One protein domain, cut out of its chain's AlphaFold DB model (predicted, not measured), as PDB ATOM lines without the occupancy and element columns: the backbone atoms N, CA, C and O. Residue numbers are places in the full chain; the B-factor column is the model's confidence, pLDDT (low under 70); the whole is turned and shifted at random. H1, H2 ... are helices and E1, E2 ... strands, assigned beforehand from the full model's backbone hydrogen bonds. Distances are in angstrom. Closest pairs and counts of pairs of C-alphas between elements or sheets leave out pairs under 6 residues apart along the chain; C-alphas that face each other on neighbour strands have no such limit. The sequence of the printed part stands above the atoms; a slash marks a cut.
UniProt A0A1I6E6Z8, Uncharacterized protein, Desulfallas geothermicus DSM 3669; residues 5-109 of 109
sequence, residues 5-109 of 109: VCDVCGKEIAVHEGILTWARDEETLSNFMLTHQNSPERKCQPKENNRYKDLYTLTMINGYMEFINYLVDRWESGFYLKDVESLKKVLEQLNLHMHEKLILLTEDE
ATOM      1  N   VAL A   5     354.163 333.429 442.679       95.19
ATOM      2  CA  VAL A   5     353.258 332.565 443.444       95.19
ATOM      3  C   VAL A   5     353.678 331.118 443.265       95.19
ATOM      4  O   VAL A   5     353.907 330.663 442.148       95.19
ATOM      5  N   CYS A   6     353.771 330.389 444.375       95.75
ATOM      6  CA  CYS A   6     354.086 328.975 444.347       95.75
ATOM      7  C   CYS A   6     352.935 328.176 443.751       95.75
ATOM      8  O   CYS A   6     351.836 328.152 444.304       95.75
ATOM      9  N   ASP A   7     353.229 327.438 442.687       95.88
ATOM     10  CA  ASP A   7     352.257 326.593 441.995       95.88
ATOM     11  C   ASP A   7     351.783 325.395 442.836       95.88
ATOM     12  O   ASP A   7     350.760 324.794 442.523       95.88
ATOM     13  N   VAL A   8     352.491 325.063 443.923       95.38
ATOM     14  CA  VAL A   8     352.147 323.941 444.814       95.38
ATOM     15  C   VAL A   8     351.379 324.388 446.056       95.38
ATOM     16  O   VAL A   8     350.358 323.794 446.389       95.38
ATOM     17  N   CYS A   9     351.851 325.416 446.769       94.31
ATOM     18  CA  CYS A   9     351.220 325.841 448.024       94.31
ATOM     19  C   CYS A   9     350.364 327.112 447.904       94.31
ATOM     20  O   CYS A   9     349.727 327.499 448.883       94.31
ATOM     21  N   GLY A  10     350.371 327.783 446.747       94.31
ATOM     22  CA  GLY A  10     349.628 329.021 446.492       94.31
ATOM     23  C   GLY A  10     350.151 330.256 447.233       94.31
ATOM     24  O   GLY A  10     349.563 331.328 447.122       94.31
ATOM     25  N   LYS A  11     351.235 330.125 448.008       94.38
ATOM     26  CA  LYS A  11     351.841 331.234 448.756       94.38
ATOM     27  C   LYS A  11     352.851 331.989 447.905       94.38
ATOM     28  O   LYS A  11     353.425 331.436 446.969       94.38
ATOM     29  N   GLU A  12     353.091 333.234 448.283       94.38
ATOM     30  CA  GLU A  12     354.116 334.076 447.675       94.38
ATOM     31  C   GLU A  12     355.521 333.477 447.844       94.38
ATOM     32  O   GLU A  12     355.823 332.825 448.848       94.38
ATOM     33  N   ILE A  13     356.355 333.688 446.831       94.44
ATOM     34  CA  ILE A  13     357.756 333.289 446.762       94.44
ATOM     35  C   ILE A  13     358.602 334.561 446.702       94.44
ATOM     36  O   ILE A  13     358.508 335.328 445.740       94.44
ATOM     37  N   ALA A  14     359.480 334.764 447.680       92.31
ATOM     38  CA  ALA A  14     360.522 335.773 447.548       92.31
ATOM     39  C   ALA A  14     361.595 335.318 446.540       92.31
ATOM     40  O   ALA A  14     361.950 334.144 446.454       92.31
ATOM     41  N   VAL A  15     362.168 336.266 445.792       92.50
ATOM     42  CA  VAL A  15     363.150 335.988 444.722       92.50
ATOM     43  C   VAL A  15     364.320 335.104 445.185       92.50
ATOM     44  O   VAL A  15     364.800 334.270 444.423       92.50
ATOM     45  N   HIS A  16     364.763 335.255 446.436       90.94
ATOM     46  CA  HIS A  16     365.895 334.514 447.001       90.94
ATOM     47  C   HIS A  16     365.550 333.101 447.511       90.94
ATOM     48  O   HIS A  16     366.464 332.326 447.763       90.94
ATOM     49  N   GLU A  17     364.268 332.759 447.688       90.25
ATOM     50  CA  GLU A  17     363.817 331.425 448.150       90.25
ATOM     51  C   GLU A  17     363.147 330.600 447.034       90.25
ATOM     52  O   GLU A  17     362.752 329.448 447.240       90.25
ATOM     53  N   GLY A  18     362.961 331.214 445.865       95.12
ATOM     54  CA  GLY A  18     362.229 330.656 444.742       95.12
ATOM     55  C   GLY A  18     363.093 329.915 443.743       95.12
ATOM     56  O   GLY A  18     364.225 330.306 443.461       95.12
ATOM     57  N   ILE A  19     362.499 328.906 443.117       97.00
ATOM     58  CA  ILE A  19     363.061 328.246 441.945       97.00
ATOM     59  C   ILE A  19     361.997 328.082 440.858       97.00
ATOM     60  O   ILE A  19     360.817 327.870 441.142       97.00
ATOM     61  N   LEU A  20     362.436 328.118 439.605       97.75
ATOM     62  CA  LEU A  20     361.712 327.518 438.492       97.75
ATOM     63  C   LEU A  20     362.151 326.064 438.376       97.75
ATOM     64  O   LEU A  20     363.347 325.788 438.348       97.75
ATOM     65  N   THR A  21     361.210 325.140 438.265       97.69
ATOM     66  CA  THR A  21     361.478 323.716 438.080       97.69
ATOM     67  C   THR A  21     360.624 323.140 436.957       97.69
ATOM     68  O   THR A  21     359.520 323.618 436.724       97.69
ATOM     69  N   TRP A  22     361.141 322.153 436.226       97.75
ATOM     70  CA  TRP A  22     360.433 321.509 435.120       97.75
ATOM     71  C   TRP A  22     360.850 320.049 434.961       97.75
ATOM     72  O   TRP A  22     361.923 319.631 435.419       97.75
ATOM     73  N   ALA A  23     359.996 319.272 434.306       97.44
ATOM     74  CA  ALA A  23     360.288 317.911 433.902       97.44
ATOM     75  C   ALA A  23     360.930 317.905 432.513       97.44
ATOM     76  O   ALA A  23     360.502 318.600 431.587       97.44
ATOM     77  N   ARG A  24     361.974 317.093 432.378       95.38
ATOM     78  CA  ARG A  24     362.629 316.797 431.110       95.38
ATOM     79  C   ARG A  24     362.811 315.295 430.969       95.38
ATOM     80  O   ARG A  24     363.518 314.697 431.783       95.38
ATOM     81  N   ASP A  25     362.245 314.721 429.919       93.50
ATOM     82  CA  ASP A  25     362.529 313.350 429.490       93.50
ATOM     83  C   ASP A  25     363.412 313.355 428.223       93.50
ATOM     84  O   ASP A  25     364.199 314.288 428.038       93.50
ATOM     85  N   GLU A  26     363.389 312.290 427.418       89.12
ATOM     86  CA  GLU A  26     364.271 312.139 426.251       89.12
ATOM     87  C   GLU A  26     363.965 313.140 425.128       89.12
ATOM     88  O   GLU A  26     364.896 313.584 424.461       89.12
ATOM     89  N   GLU A  27     362.702 313.544 424.962       93.88
ATOM     90  CA  GLU A  27     362.262 314.376 423.829       93.88
ATOM     91  C   GLU A  27     361.297 315.499 424.238       93.88
ATOM     92  O   GLU A  27     360.831 316.262 423.391       93.88
ATOM     93  N   THR A  28     360.972 315.635 425.525       96.44
ATOM     94  CA  THR A  28     359.974 316.598 425.990       96.44
ATOM     95  C   THR A  28     360.466 317.509 427.096       96.44
ATOM     96  O   THR A  28     361.286 317.161 427.954       96.44
ATOM     97  N   LEU A  29     359.913 318.718 427.071       97.06
ATOM     98  CA  LEU A  29     359.903 319.643 428.193       97.06
ATOM     99  C   LEU A  29     358.457 319.812 428.658       97.06
ATOM    100  O   LEU A  29     357.549 319.996 427.840       97.06
ATOM    101  N   SER A  30     358.231 319.746 429.966       97.00
ATOM    102  CA  SER A  30     356.887 319.857 430.533       97.00
ATOM    103  C   SER A  30     356.893 320.303 431.993       97.00
ATOM    104  O   SER A  30     357.943 320.353 432.634       97.00
ATOM    105  N   ASN A  31     355.701 320.607 432.514       96.19
ATOM    106  CA  ASN A  31     355.450 320.865 433.930       96.19
ATOM    107  C   ASN A  31     356.322 321.989 434.519       96.19
ATOM    108  O   ASN A  31     356.964 321.815 435.558       96.19
ATOM    109  N   PHE A  32     356.391 323.133 433.832       97.81
ATOM    110  CA  PHE A  32     357.126 324.295 434.328       97.81
ATOM    111  C   PHE A  32     356.389 324.903 435.523       97.81
ATOM    112  O   PHE A  32     355.232 325.295 435.411       97.81
ATOM    113  N   MET A  33     357.063 324.984 436.668       97.69
ATOM    114  CA  MET A  33     356.467 325.438 437.921       97.69
ATOM    115  C   MET A  33     357.414 326.356 438.691       97.69
ATOM    116  O   MET A  33     358.599 326.061 438.854       97.69
ATOM    117  N   LEU A  34     356.873 327.446 439.226       97.44
ATOM    118  CA  LEU A  34     357.513 328.266 440.246       97.44
ATOM    119  C   LEU A  34     357.198 327.680 441.618       97.44
ATOM    120  O   LEU A  34     356.043 327.514 442.015       97.44
ATOM    121  N   THR A  35     358.241 327.337 442.366       97.06
ATOM    122  CA  THR A  35     358.102 326.664 443.659       97.06
ATOM    123  C   THR A  35     359.078 327.229 444.677       97.06
ATOM    124  O   THR A  35     360.125 327.770 444.320       97.06
ATOM    125  N   HIS A  36     358.745 327.106 445.963       95.81
ATOM    126  CA  HIS A  36     359.739 327.293 447.017       95.81
ATOM    127  C   HIS A  36     360.803 326.203 446.925       95.81
ATOM    128  O   HIS A  36     360.489 325.036 446.665       95.81
ATOM    129  N   GLN A  37     362.051 326.562 447.220       92.31
ATOM    130  CA  GLN A  37     363.082 325.563 447.443       92.31
ATOM    131  C   GLN A  37     362.691 324.651 448.615       92.31
ATOM    132  O   GLN A  37     362.158 325.109 449.629       92.31
ATOM    133  N   ASN A  38     362.928 323.344 448.471       90.31
ATOM    134  CA  ASN A  38     362.619 322.399 449.538       90.31
ATOM    135  C   ASN A  38     363.404 322.742 450.813       90.31
ATOM    136  O   ASN A  38     364.614 322.956 450.781       90.31
ATOM    137  N   SER A  39     362.705 322.716 451.940       85.94
ATOM    138  CA  SER A  39     363.253 322.888 453.283       85.94
ATOM    139  C   SER A  39     362.620 321.859 454.233       85.94
ATOM    140  O   SER A  39     361.656 321.183 453.857       85.94
ATOM    141  N   PRO A  40     363.114 321.712 455.476       85.31
ATOM    142  CA  PRO A  40     362.474 320.843 456.467       85.31
ATOM    143  C   PRO A  40     360.982 321.155 456.691       85.31
ATOM    144  O   PRO A  40     360.208 320.255 457.007       85.31
ATOM    145  N   GLU A  41     360.575 322.408 456.479       83.75
ATOM    146  CA  GLU A  41     359.218 322.909 456.727       83.75
ATOM    147  C   GLU A  41     358.352 322.996 455.460       83.75
ATOM    148  O   GLU A  41     357.129 323.095 455.554       83.75
ATOM    149  N   ARG A  42     358.957 322.974 454.262       83.56
ATOM    150  CA  ARG A  42     358.246 323.126 452.983       83.56
ATOM    151  C   ARG A  42     358.740 322.121 451.952       83.56
ATOM    152  O   ARG A  42     359.917 322.091 451.608       83.56
ATOM    153  N   LYS A  43     357.809 321.347 451.394       90.94
ATOM    154  CA  LYS A  43     358.060 320.415 450.287       90.94
ATOM    155  C   LYS A  43     357.222 320.821 449.082       90.94
ATOM    156  O   LYS A  43     356.126 320.304 448.898       90.94
ATOM    157  N   CYS A  44     357.713 321.801 448.327       93.44
ATOM    158  CA  CYS A  44     356.996 322.380 447.188       93.44
ATOM    159  C   CYS A  44     357.560 321.951 445.831       93.44
ATOM    160  O   CYS A  44     356.986 322.324 444.819       93.44
ATOM    161  N   GLN A  45     358.652 321.182 445.784       91.62
ATOM    162  CA  GLN A  45     359.205 320.707 444.514       91.62
ATOM    163  C   GLN A  45     358.545 319.380 444.099       91.62
ATOM    164  O   GLN A  45     358.638 318.405 444.859       91.62
ATOM    165  N   PRO A  46     357.899 319.317 442.921       91.06
ATOM    166  CA  PRO A  46     357.338 318.082 442.382       91.06
ATOM    167  C   PRO A  46     358.433 317.042 442.126       91.06
ATOM    168  O   PRO A  46     359.540 317.386 441.715       91.06
ATOM    169  N   LYS A  47     358.135 315.759 442.357       90.31
ATOM    170  CA  LYS A  47     359.127 314.673 442.222       90.31
ATOM    171  C   LYS A  47     359.465 314.367 440.764       90.31
ATOM    172  O   LYS A  47     360.553 313.887 440.467       90.31
ATOM    173  N   GLU A  48     358.506 314.599 439.884       91.69
ATOM    174  CA  GLU A  48     358.581 314.424 438.441       91.69
ATOM    175  C   GLU A  48     359.465 315.480 437.765       91.69
ATOM    176  O   GLU A  48     360.005 315.234 436.685       91.69
ATOM    177  N   ASN A  49     359.670 316.629 438.416       95.56
ATOM    178  CA  ASN A  49     360.525 317.678 437.892       95.56
ATOM    179  C   ASN A  49     361.980 317.407 438.271       95.56
ATOM    180  O   ASN A  49     362.355 317.355 439.440       95.56
ATOM    181  N   ASN A  50     362.821 317.241 437.255       95.38
ATOM    182  CA  ASN A  50     364.219 316.837 437.397       95.38
ATOM    183  C   ASN A  50     365.207 317.939 436.983       95.38
ATOM    184  O   ASN A  50     366.421 317.711 436.923       95.38
ATOM    185  N   ARG A  51     364.705 319.130 436.659       96.69
ATOM    186  CA  ARG A  51     365.496 320.312 436.323       96.69
ATOM    187  C   ARG A  51     364.998 321.509 437.115       96.69
ATOM    188  O   ARG A  51     363.816 321.589 437.456       96.69
ATOM    189  N   TYR A  52     365.910 322.426 437.414       96.81
ATOM    190  CA  TYR A  52     365.577 323.673 438.080       96.81
ATOM    191  C   TYR A  52     366.578 324.783 437.758       96.81
ATOM    192  O   TYR A  52     367.700 324.515 437.324       96.81
ATOM    193  N   LYS A  53     366.157 326.028 437.989       97.00
ATOM    194  CA  LYS A  53     367.003 327.222 437.994       97.00
ATOM    195  C   LYS A  53     366.507 328.184 439.073       97.00
ATOM    196  O   LYS A  53     365.299 328.345 439.251       97.00
ATOM    197  N   ASP A  54     367.437 328.808 439.788       96.31
ATOM    198  CA  ASP A  54     367.100 329.723 440.878       96.31
ATOM    199  C   ASP A  54     366.421 330.986 440.353       96.31
ATOM    200  O   ASP A  54     366.830 331.566 439.340       96.31
ATOM    201  N   LEU A  55     365.389 331.436 441.065       95.38
ATOM    202  CA  LEU A  55     364.608 332.605 440.679       95.38
ATOM    203  C   LEU A  55     365.438 333.891 440.766       95.38
ATOM    204  O   LEU A  55     365.340 334.753 439.894       95.38
ATOM    205  N   TYR A  56     366.341 333.981 441.746       93.56
ATOM    206  CA  TYR A  56     367.354 335.035 441.814       93.56
ATOM    207  C   TYR A  56     368.140 335.164 440.505       93.56
ATOM    208  O   TYR A  56     368.253 336.259 439.959       93.56
ATOM    209  N   THR A  57     368.602 334.047 439.943       94.38
ATOM    210  CA  THR A  57     369.316 334.050 438.663       94.38
ATOM    211  C   THR A  57     368.393 334.415 437.505       94.38
ATOM    212  O   THR A  57     368.767 335.219 436.656       94.38
ATOM    213  N   LEU A  58     367.171 333.878 437.472       94.94
ATOM    214  CA  LEU A  58     366.199 334.144 436.402       94.94
ATOM    215  C   LEU A  58     365.702 335.593 436.346       94.94
ATOM    216  O   LEU A  58     365.293 336.045 435.284       94.94
ATOM    217  N   THR A  59     365.735 336.321 437.461       92.44
ATOM    218  CA  THR A  59     365.364 337.747 437.509       92.44
ATOM    219  C   THR A  59     366.505 338.685 437.097       92.44
ATOM    220  O   THR A  59     366.309 339.897 436.997       92.44
ATOM    221  N   MET A  60     367.701 338.145 436.829       91.38
ATOM    222  CA  MET A  60     368.812 338.870 436.213       91.38
ATOM    223  C   MET A  60     368.809 338.654 434.698       91.38
ATOM    224  O   MET A  60     368.620 337.533 434.230       91.38
ATOM    225  N   ILE A  61     369.102 339.705 433.922       89.25
ATOM    226  CA  ILE A  61     369.027 339.659 432.451       89.25
ATOM    227  C   ILE A  61     369.872 338.530 431.842       89.25
ATOM    228  O   ILE A  61     369.395 337.804 430.974       89.25
ATOM    229  N   ASN A  62     371.088 338.312 432.352       92.31
ATOM    230  CA  ASN A  62     371.963 337.237 431.878       92.31
ATOM    231  C   ASN A  62     371.369 335.858 432.178       92.31
ATOM    232  O   ASN A  62     371.331 334.994 431.307       92.31
ATOM    233  N   GLY A  63     370.850 335.660 433.392       94.50
ATOM    234  CA  GLY A  63     370.270 334.383 433.796       94.50
ATOM    235  C   GLY A  63     368.963 334.061 433.069       94.50
ATOM    236  O   GLY A  63     368.724 332.889 432.755       94.50
ATOM    237  N   TYR A  64     368.167 335.087 432.750       94.62
ATOM    238  CA  TYR A  64     367.007 334.986 431.870       94.62
ATOM    239  C   TYR A  64     367.418 334.593 430.446       94.62
ATOM    240  O   TYR A  64     366.918 333.601 429.921       94.62
ATOM    241  N   MET A  65     368.383 335.296 429.843       95.81
ATOM    242  CA  MET A  65     368.862 334.991 428.488       95.81
ATOM    243  C   MET A  65     369.449 333.584 428.374       95.81
ATOM    244  O   MET A  65     369.151 332.871 427.422       95.81
ATOM    245  N   GLU A  66     370.217 333.133 429.364       97.00
ATOM    246  CA  GLU A  66     370.686 331.747 429.431       97.00
ATOM    247  C   GLU A  66     369.533 330.735 429.467       97.00
ATOM    248  O   GLU A  66     369.648 329.648 428.904       97.00
ATOM    249  N   PHE A  67     368.432 331.054 430.153       97.12
ATOM    250  CA  PHE A  67     367.265 330.176 430.191       97.12
ATOM    251  C   PHE A  67     366.543 330.141 428.839       97.12
ATOM    252  O   PHE A  67     366.164 329.063 428.387       97.12
ATOM    253  N   ILE A  68     366.420 331.280 428.155       96.81
ATOM    254  CA  ILE A  68     365.884 331.328 426.788       96.81
ATOM    255  C   ILE A  68     366.769 330.530 425.827       96.81
ATOM    256  O   ILE A  68     366.250 329.695 425.093       96.81
ATOM    257  N   ASN A  69     368.092 330.708 425.881       97.75
ATOM    258  CA  ASN A  69     369.029 329.933 425.066       97.75
ATOM    259  C   ASN A  69     368.895 328.435 425.344       97.75
ATOM    260  O   ASN A  69     368.788 327.652 424.411       97.75
ATOM    261  N   TYR A  70     368.776 328.033 426.613       96.75
ATOM    262  CA  TYR A  70     368.503 326.639 426.959       96.75
ATOM    263  C   TYR A  70     367.243 326.102 426.258       96.75
ATOM    264  O   TYR A  70     367.274 324.992 425.722       96.75
ATOM    265  N   LEU A  71     366.141 326.863 426.247       96.50
ATOM    266  CA  LEU A  71     364.900 326.459 425.576       96.50
ATOM    267  C   LEU A  71     365.075 326.360 424.054       96.50
ATOM    268  O   LEU A  71     364.615 325.387 423.460       96.50
ATOM    269  N   VAL A  72     365.765 327.326 423.441       97.06
ATOM    270  CA  VAL A  72     366.067 327.337 422.001       97.06
ATOM    271  C   VAL A  72     366.937 326.140 421.616       97.06
ATOM    272  O   VAL A  72     366.572 325.410 420.703       97.06
ATOM    273  N   ASP A  73     368.007 325.860 422.363       96.88
ATOM    274  CA  ASP A  73     368.896 324.720 422.112       96.88
ATOM    275  C   ASP A  73     368.144 323.384 422.209       96.88
ATOM    276  O   ASP A  73     368.408 322.440 421.462       96.88
ATOM    277  N   ARG A  74     367.210 323.264 423.167       95.56
ATOM    278  CA  ARG A  74     366.369 322.062 423.278       95.56
ATOM    279  C   ARG A  74     365.443 321.936 422.076       95.56
ATOM    280  O   ARG A  74     365.317 320.839 421.541       95.56
ATOM    281  N   TRP A  75     364.833 323.037 421.649       94.44
ATOM    282  CA  TRP A  75     363.969 323.041 420.476       94.44
ATOM    283  C   TRP A  75     364.738 322.675 419.198       94.44
ATOM    284  O   TRP A  75     364.281 321.818 418.446       94.44
ATOM    285  N   GLU A  76     365.938 323.224 418.996       96.12
ATOM    286  CA  GLU A  76     366.832 322.845 417.890       96.12
ATOM    287  C   GLU A  76     367.189 321.350 417.932       96.12
ATOM    288  O   GLU A  76     367.222 320.683 416.900       96.12
ATOM    289  N   SER A  77     367.363 320.794 419.134       95.50
ATOM    290  CA  SER A  77     367.624 319.364 419.351       95.50
ATOM    291  C   SER A  77     366.392 318.462 419.147       95.50
ATOM    292  O   SER A  77     366.468 317.269 419.431       95.50
ATOM    293  N   GLY A  78     365.255 319.006 418.699       95.44
ATOM    294  CA  GLY A  78     364.030 318.248 418.426       95.44
ATOM    295  C   GLY A  78     363.109 318.044 419.630       95.44
ATOM    296  O   GLY A  78     362.130 317.309 419.515       95.44
ATOM    297  N   PHE A  79     363.372 318.693 420.773       96.38
ATOM    298  CA  PHE A  79     362.461 318.604 421.913       96.38
ATOM    299  C   PHE A  79     361.144 319.317 421.608       96.38
ATOM    300  O   PHE A  79     361.139 320.433 421.082       96.38
ATOM    301  N   TYR A  80     360.029 318.723 422.032       94.50
ATOM    302  CA  TYR A  80     358.724 319.373 421.990       94.50
ATOM    303  C   TYR A  80     358.238 319.792 423.378       94.50
ATOM    304  O   TYR A  80     358.490 319.154 424.403       94.50
ATOM    305  N   LEU A  81     357.512 320.906 423.406       94.38
ATOM    306  CA  LEU A  81     356.909 321.447 424.615       94.38
ATOM    307  C   LEU A  81     355.522 320.825 424.799       94.38
ATOM    308  O   LEU A  81     354.592 321.140 424.061       94.38
ATOM    309  N   LYS A  82     355.383 319.922 425.773       93.81
ATOM    310  CA  LYS A  82     354.125 319.190 426.011       93.81
ATOM    311  C   LYS A  82     353.074 320.035 426.735       93.81
ATOM    312  O   LYS A  82     351.882 319.815 426.557       93.81
ATOM    313  N   ASP A  83     353.523 320.991 427.546       90.25
ATOM    314  CA  ASP A  83     352.670 321.884 428.331       90.25
ATOM    315  C   ASP A  83     353.121 323.337 428.151       90.25
ATOM    316  O   ASP A  83     353.879 323.897 428.948       90.25
ATOM    317  N   VAL A  84     352.672 323.930 427.045       94.25
ATOM    318  CA  VAL A  84     353.000 325.308 426.659       94.25
ATOM    319  C   VAL A  84     352.477 326.321 427.676       94.25
ATOM    320  O   VAL A  84     353.136 327.328 427.936       94.25
ATOM    321  N   GLU A  85     351.308 326.061 428.259       95.88
ATOM    322  CA  GLU A  85     350.647 327.002 429.160       95.88
ATOM    323  C   GLU A  85     351.407 327.135 430.484       95.88
ATOM    324  O   GLU A  85     351.566 328.252 430.981       95.88
ATOM    325  N   SER A  86     351.986 326.042 430.998       96.12
ATOM    326  CA  SER A  86     352.868 326.106 432.173       96.12
ATOM    327  C   SER A  86     354.075 327.024 431.948       96.12
ATOM    328  O   SER A  86     354.368 327.888 432.777       96.12
ATOM    329  N   LEU A  87     354.738 326.919 430.790       96.94
ATOM    330  CA  LEU A  87     355.883 327.766 430.464       96.94
ATOM    331  C   LEU A  87     355.467 329.232 430.280       96.94
ATOM    332  O   LEU A  87     356.129 330.119 430.820       96.94
ATOM    333  N   LYS A  88     354.370 329.498 429.559       96.56
ATOM    334  CA  LYS A  88     353.846 330.863 429.370       96.56
ATOM    335  C   LYS A  88     353.575 331.545 430.705       96.56
ATOM    336  O   LYS A  88     354.066 332.648 430.922       96.56
ATOM    337  N   LYS A  89     352.884 330.863 431.622       96.00
ATOM    338  CA  LYS A  89     352.569 331.383 432.958       96.00
ATOM    339  C   LYS A  89     353.823 331.804 433.731       96.00
ATOM    340  O   LYS A  89     353.827 332.832 434.409       96.00
ATOM    341  N   VAL A  90     354.888 331.005 433.654       95.88
ATOM    342  CA  VAL A  90     356.171 331.326 434.295       95.88
ATOM    343  C   VAL A  90     356.813 332.549 433.639       95.88
ATOM    344  O   VAL A  90     357.241 333.466 434.339       95.88
ATOM    345  N   LEU A  91     356.871 332.578 432.305       95.94
ATOM    346  CA  LEU A  91     357.460 333.687 431.551       95.94
ATOM    347  C   LEU A  91     356.713 335.004 431.788       95.94
ATOM    348  O   LEU A  91     357.351 336.041 431.938       95.94
ATOM    349  N   GLU A  92     355.385 334.977 431.882       94.19
ATOM    350  CA  GLU A  92     354.566 336.146 432.221       94.19
ATOM    351  C   GLU A  92     354.936 336.719 433.592       94.19
ATOM    352  O   GLU A  92     355.208 337.914 433.702       94.19
ATOM    353  N   GLN A  93     355.026 335.876 434.626       93.88
ATOM    354  CA  GLN A  93     355.424 336.322 435.966       93.88
ATOM    355  C   GLN A  93     356.850 336.894 435.987       93.88
ATOM    356  O   GLN A  93     357.082 337.945 436.591       93.88
ATOM    357  N   LEU A  94     357.800 336.244 435.301       93.69
ATOM    358  CA  LEU A  94     359.176 336.737 435.174       93.69
ATOM    359  C   LEU A  94     359.219 338.098 434.471       93.69
ATOM    360  O   LEU A  94     359.856 339.029 434.966       93.69
ATOM    361  N   ASN A  95     358.512 338.237 433.351       91.12
ATOM    362  CA  ASN A  95     358.477 339.472 432.578       91.12
ATOM    363  C   ASN A  95     357.852 340.616 433.374       91.12
ATOM    364  O   ASN A  95     358.433 341.700 433.404       91.12
ATOM    365  N   LEU A  96     356.728 340.379 434.056       90.94
ATOM    366  CA  LEU A  96     356.103 341.380 434.924       90.94
ATOM    367  C   LEU A  96     357.073 341.857 436.012       90.94
ATOM    368  O   LEU A  96     357.215 343.056 436.227       90.94
ATOM    369  N   HIS A  97     357.803 340.936 436.648       90.19
ATOM    370  CA  HIS A  97     358.817 341.285 437.644       90.19
ATOM    371  C   HIS A  97     359.958 342.132 437.104       90.19
ATOM    372  O   HIS A  97     360.322 343.139 437.711       90.19
ATOM    373  N   MET A  98     360.510 341.753 435.955       87.56
ATOM    374  CA  MET A  98     361.599 342.510 435.351       87.56
ATOM    375  C   MET A  98     361.142 343.906 434.904       87.56
ATOM    376  O   MET A  98     361.871 344.869 435.125       87.56
ATOM    377  N   HIS A  99     359.935 344.042 434.343       85.75
ATOM    378  CA  HIS A  99     359.397 345.339 433.916       85.75
ATOM    379  C   HIS A  99     359.127 346.276 435.093       85.75
ATOM    380  O   HIS A  99     359.513 347.439 435.042       85.75
ATOM    381  N   GLU A 100     358.516 345.789 436.173       84.75
ATOM    382  CA  GLU A 100     358.296 346.627 437.356       84.75
ATOM    383  C   GLU A 100     359.610 347.106 437.982       84.75
ATOM    384  O   GLU A 100     359.707 348.253 438.409       84.75
ATOM    385  N   LYS A 101     360.643 346.253 438.000       76.81
ATOM    386  CA  LYS A 101     361.971 346.647 438.479       76.81
ATOM    387  C   LYS A 101     362.576 347.769 437.631       76.81
ATOM    388  O   LYS A 101     363.229 348.645 438.184       76.81
ATOM    389  N   LEU A 102     362.365 347.747 436.314       76.69
ATOM    390  CA  LEU A 102     362.812 348.822 435.424       76.69
ATOM    391  C   LEU A 102     362.082 350.135 435.717       76.69
ATOM    392  O   LEU A 102     362.741 351.162 435.802       76.69
ATOM    393  N   ILE A 103     360.761 350.092 435.925       76.69
ATOM    394  CA  ILE A 103     359.964 351.286 436.251       76.69
ATOM    395  C   ILE A 103     360.471 351.939 437.542       76.69
ATOM    396  O   ILE A 103     360.729 353.137 437.551       76.69
ATOM    397  N   LEU A 104     360.696 351.152 438.598       73.19
ATOM    398  CA  LEU A 104     361.212 351.672 439.871       73.19
ATOM    399  C   LEU A 104     362.583 352.343 439.712       73.19
ATOM    400  O   LEU A 104     362.806 353.418 440.252       73.19
ATOM    401  N   LEU A 105     363.482 351.753 438.917       72.00
ATOM    402  CA  LEU A 105     364.791 352.351 438.638       72.00
ATOM    403  C   LEU A 105     364.697 353.673 437.862       72.00
ATOM    404  O   LEU A 105     365.605 354.485 437.973       72.00
ATOM    405  N   THR A 106     363.634 353.877 437.081       71.62
ATOM    406  CA  THR A 106     363.400 355.126 436.335       71.62
ATOM    407  C   THR A 106     362.602 356.177 437.108       71.62
ATOM    408  O   THR A 106     362.606 357.333 436.708       71.62
ATOM    409  N   GLU A 107     361.887 355.793 438.170       70.38
ATOM    410  CA  GLU A 107     361.145 356.721 439.045       70.38
ATOM    411  C   GLU A 107     362.024 357.305 440.164       70.38
ATOM    412  O   GLU A 107     361.689 358.351 440.719       70.38
ATOM    413  N   ASP A 108     363.145 356.648 440.477       57.72
ATOM    414  CA  ASP A 108     364.149 357.097 441.451       57.72
ATOM    415  C   ASP A 108     365.233 358.033 440.840       57.72
ATOM    416  O   ASP A 108     366.192 358.391 441.533       57.72
ATOM    417  N   GLU A 109     365.088 358.442 439.567       47.12
ATOM    418  CA  GLU A 109     365.897 359.467 438.862       47.12
ATOM    419  C   GLU A 109     365.143 360.802 438.706       47.12
ATOM    420  O   GLU A 109     365.795 361.863 438.868       47.12
TER     421      GLU A 109
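What this domain is: This is residues 5 to 109 of the 109 residues of an uncharacterized protein of Desulfallas geothermicus DSM 3669 (UniProt A0A1I6E6Z8). Look for a three-stranded antiparallel sheet, E2 E1 E3, with H2 and H3 on one face, in two layers; long H3 makes most of the length, and residues 102 to 109 stick out. Of 105 printed residues, mixed in class, the chain order is E1 E2 E3 H1 H2 H3. It is compact, radius of gyration of the C-alphas 14.5 A, spanning 49 by 37 by 20 A.

How they stand to each other: E1, residues 18 to 24, forms a hairpin with E2, residues 28 to 36; N 21 and O 33 are 2.8 A apart. E3, residues 51 to 54, is antiparallel to E1; N 20 and O 53 are 2.9 A apart. H3, residues 84 to 107, is on the sheet; its closest C-alphas to E2 are Ser 86 and Phe 32, 5.1 A. H2, residues 61 to 76, is near H3, with 6 pairs of C-alphas within 10 A. H1, residues 55 to 58, touches H2 only at the corner, Leu 58 to Tyr 64, C-alphas 4.7 A apart. In H2 and H3 every O i to N i+4 pair is within hydrogen-bond range.

Where its parts are: Find C-alpha 18 at (362.229, 330.656, 444.742), where E1 begins; H3 runs 34.7 A to C-alpha 107 at (361.145, 356.721, 439.045).

The domain as a whole: The printed part has no cut; the E2 to E3 link is long. Residues 108 to 109 have pLDDT under 70.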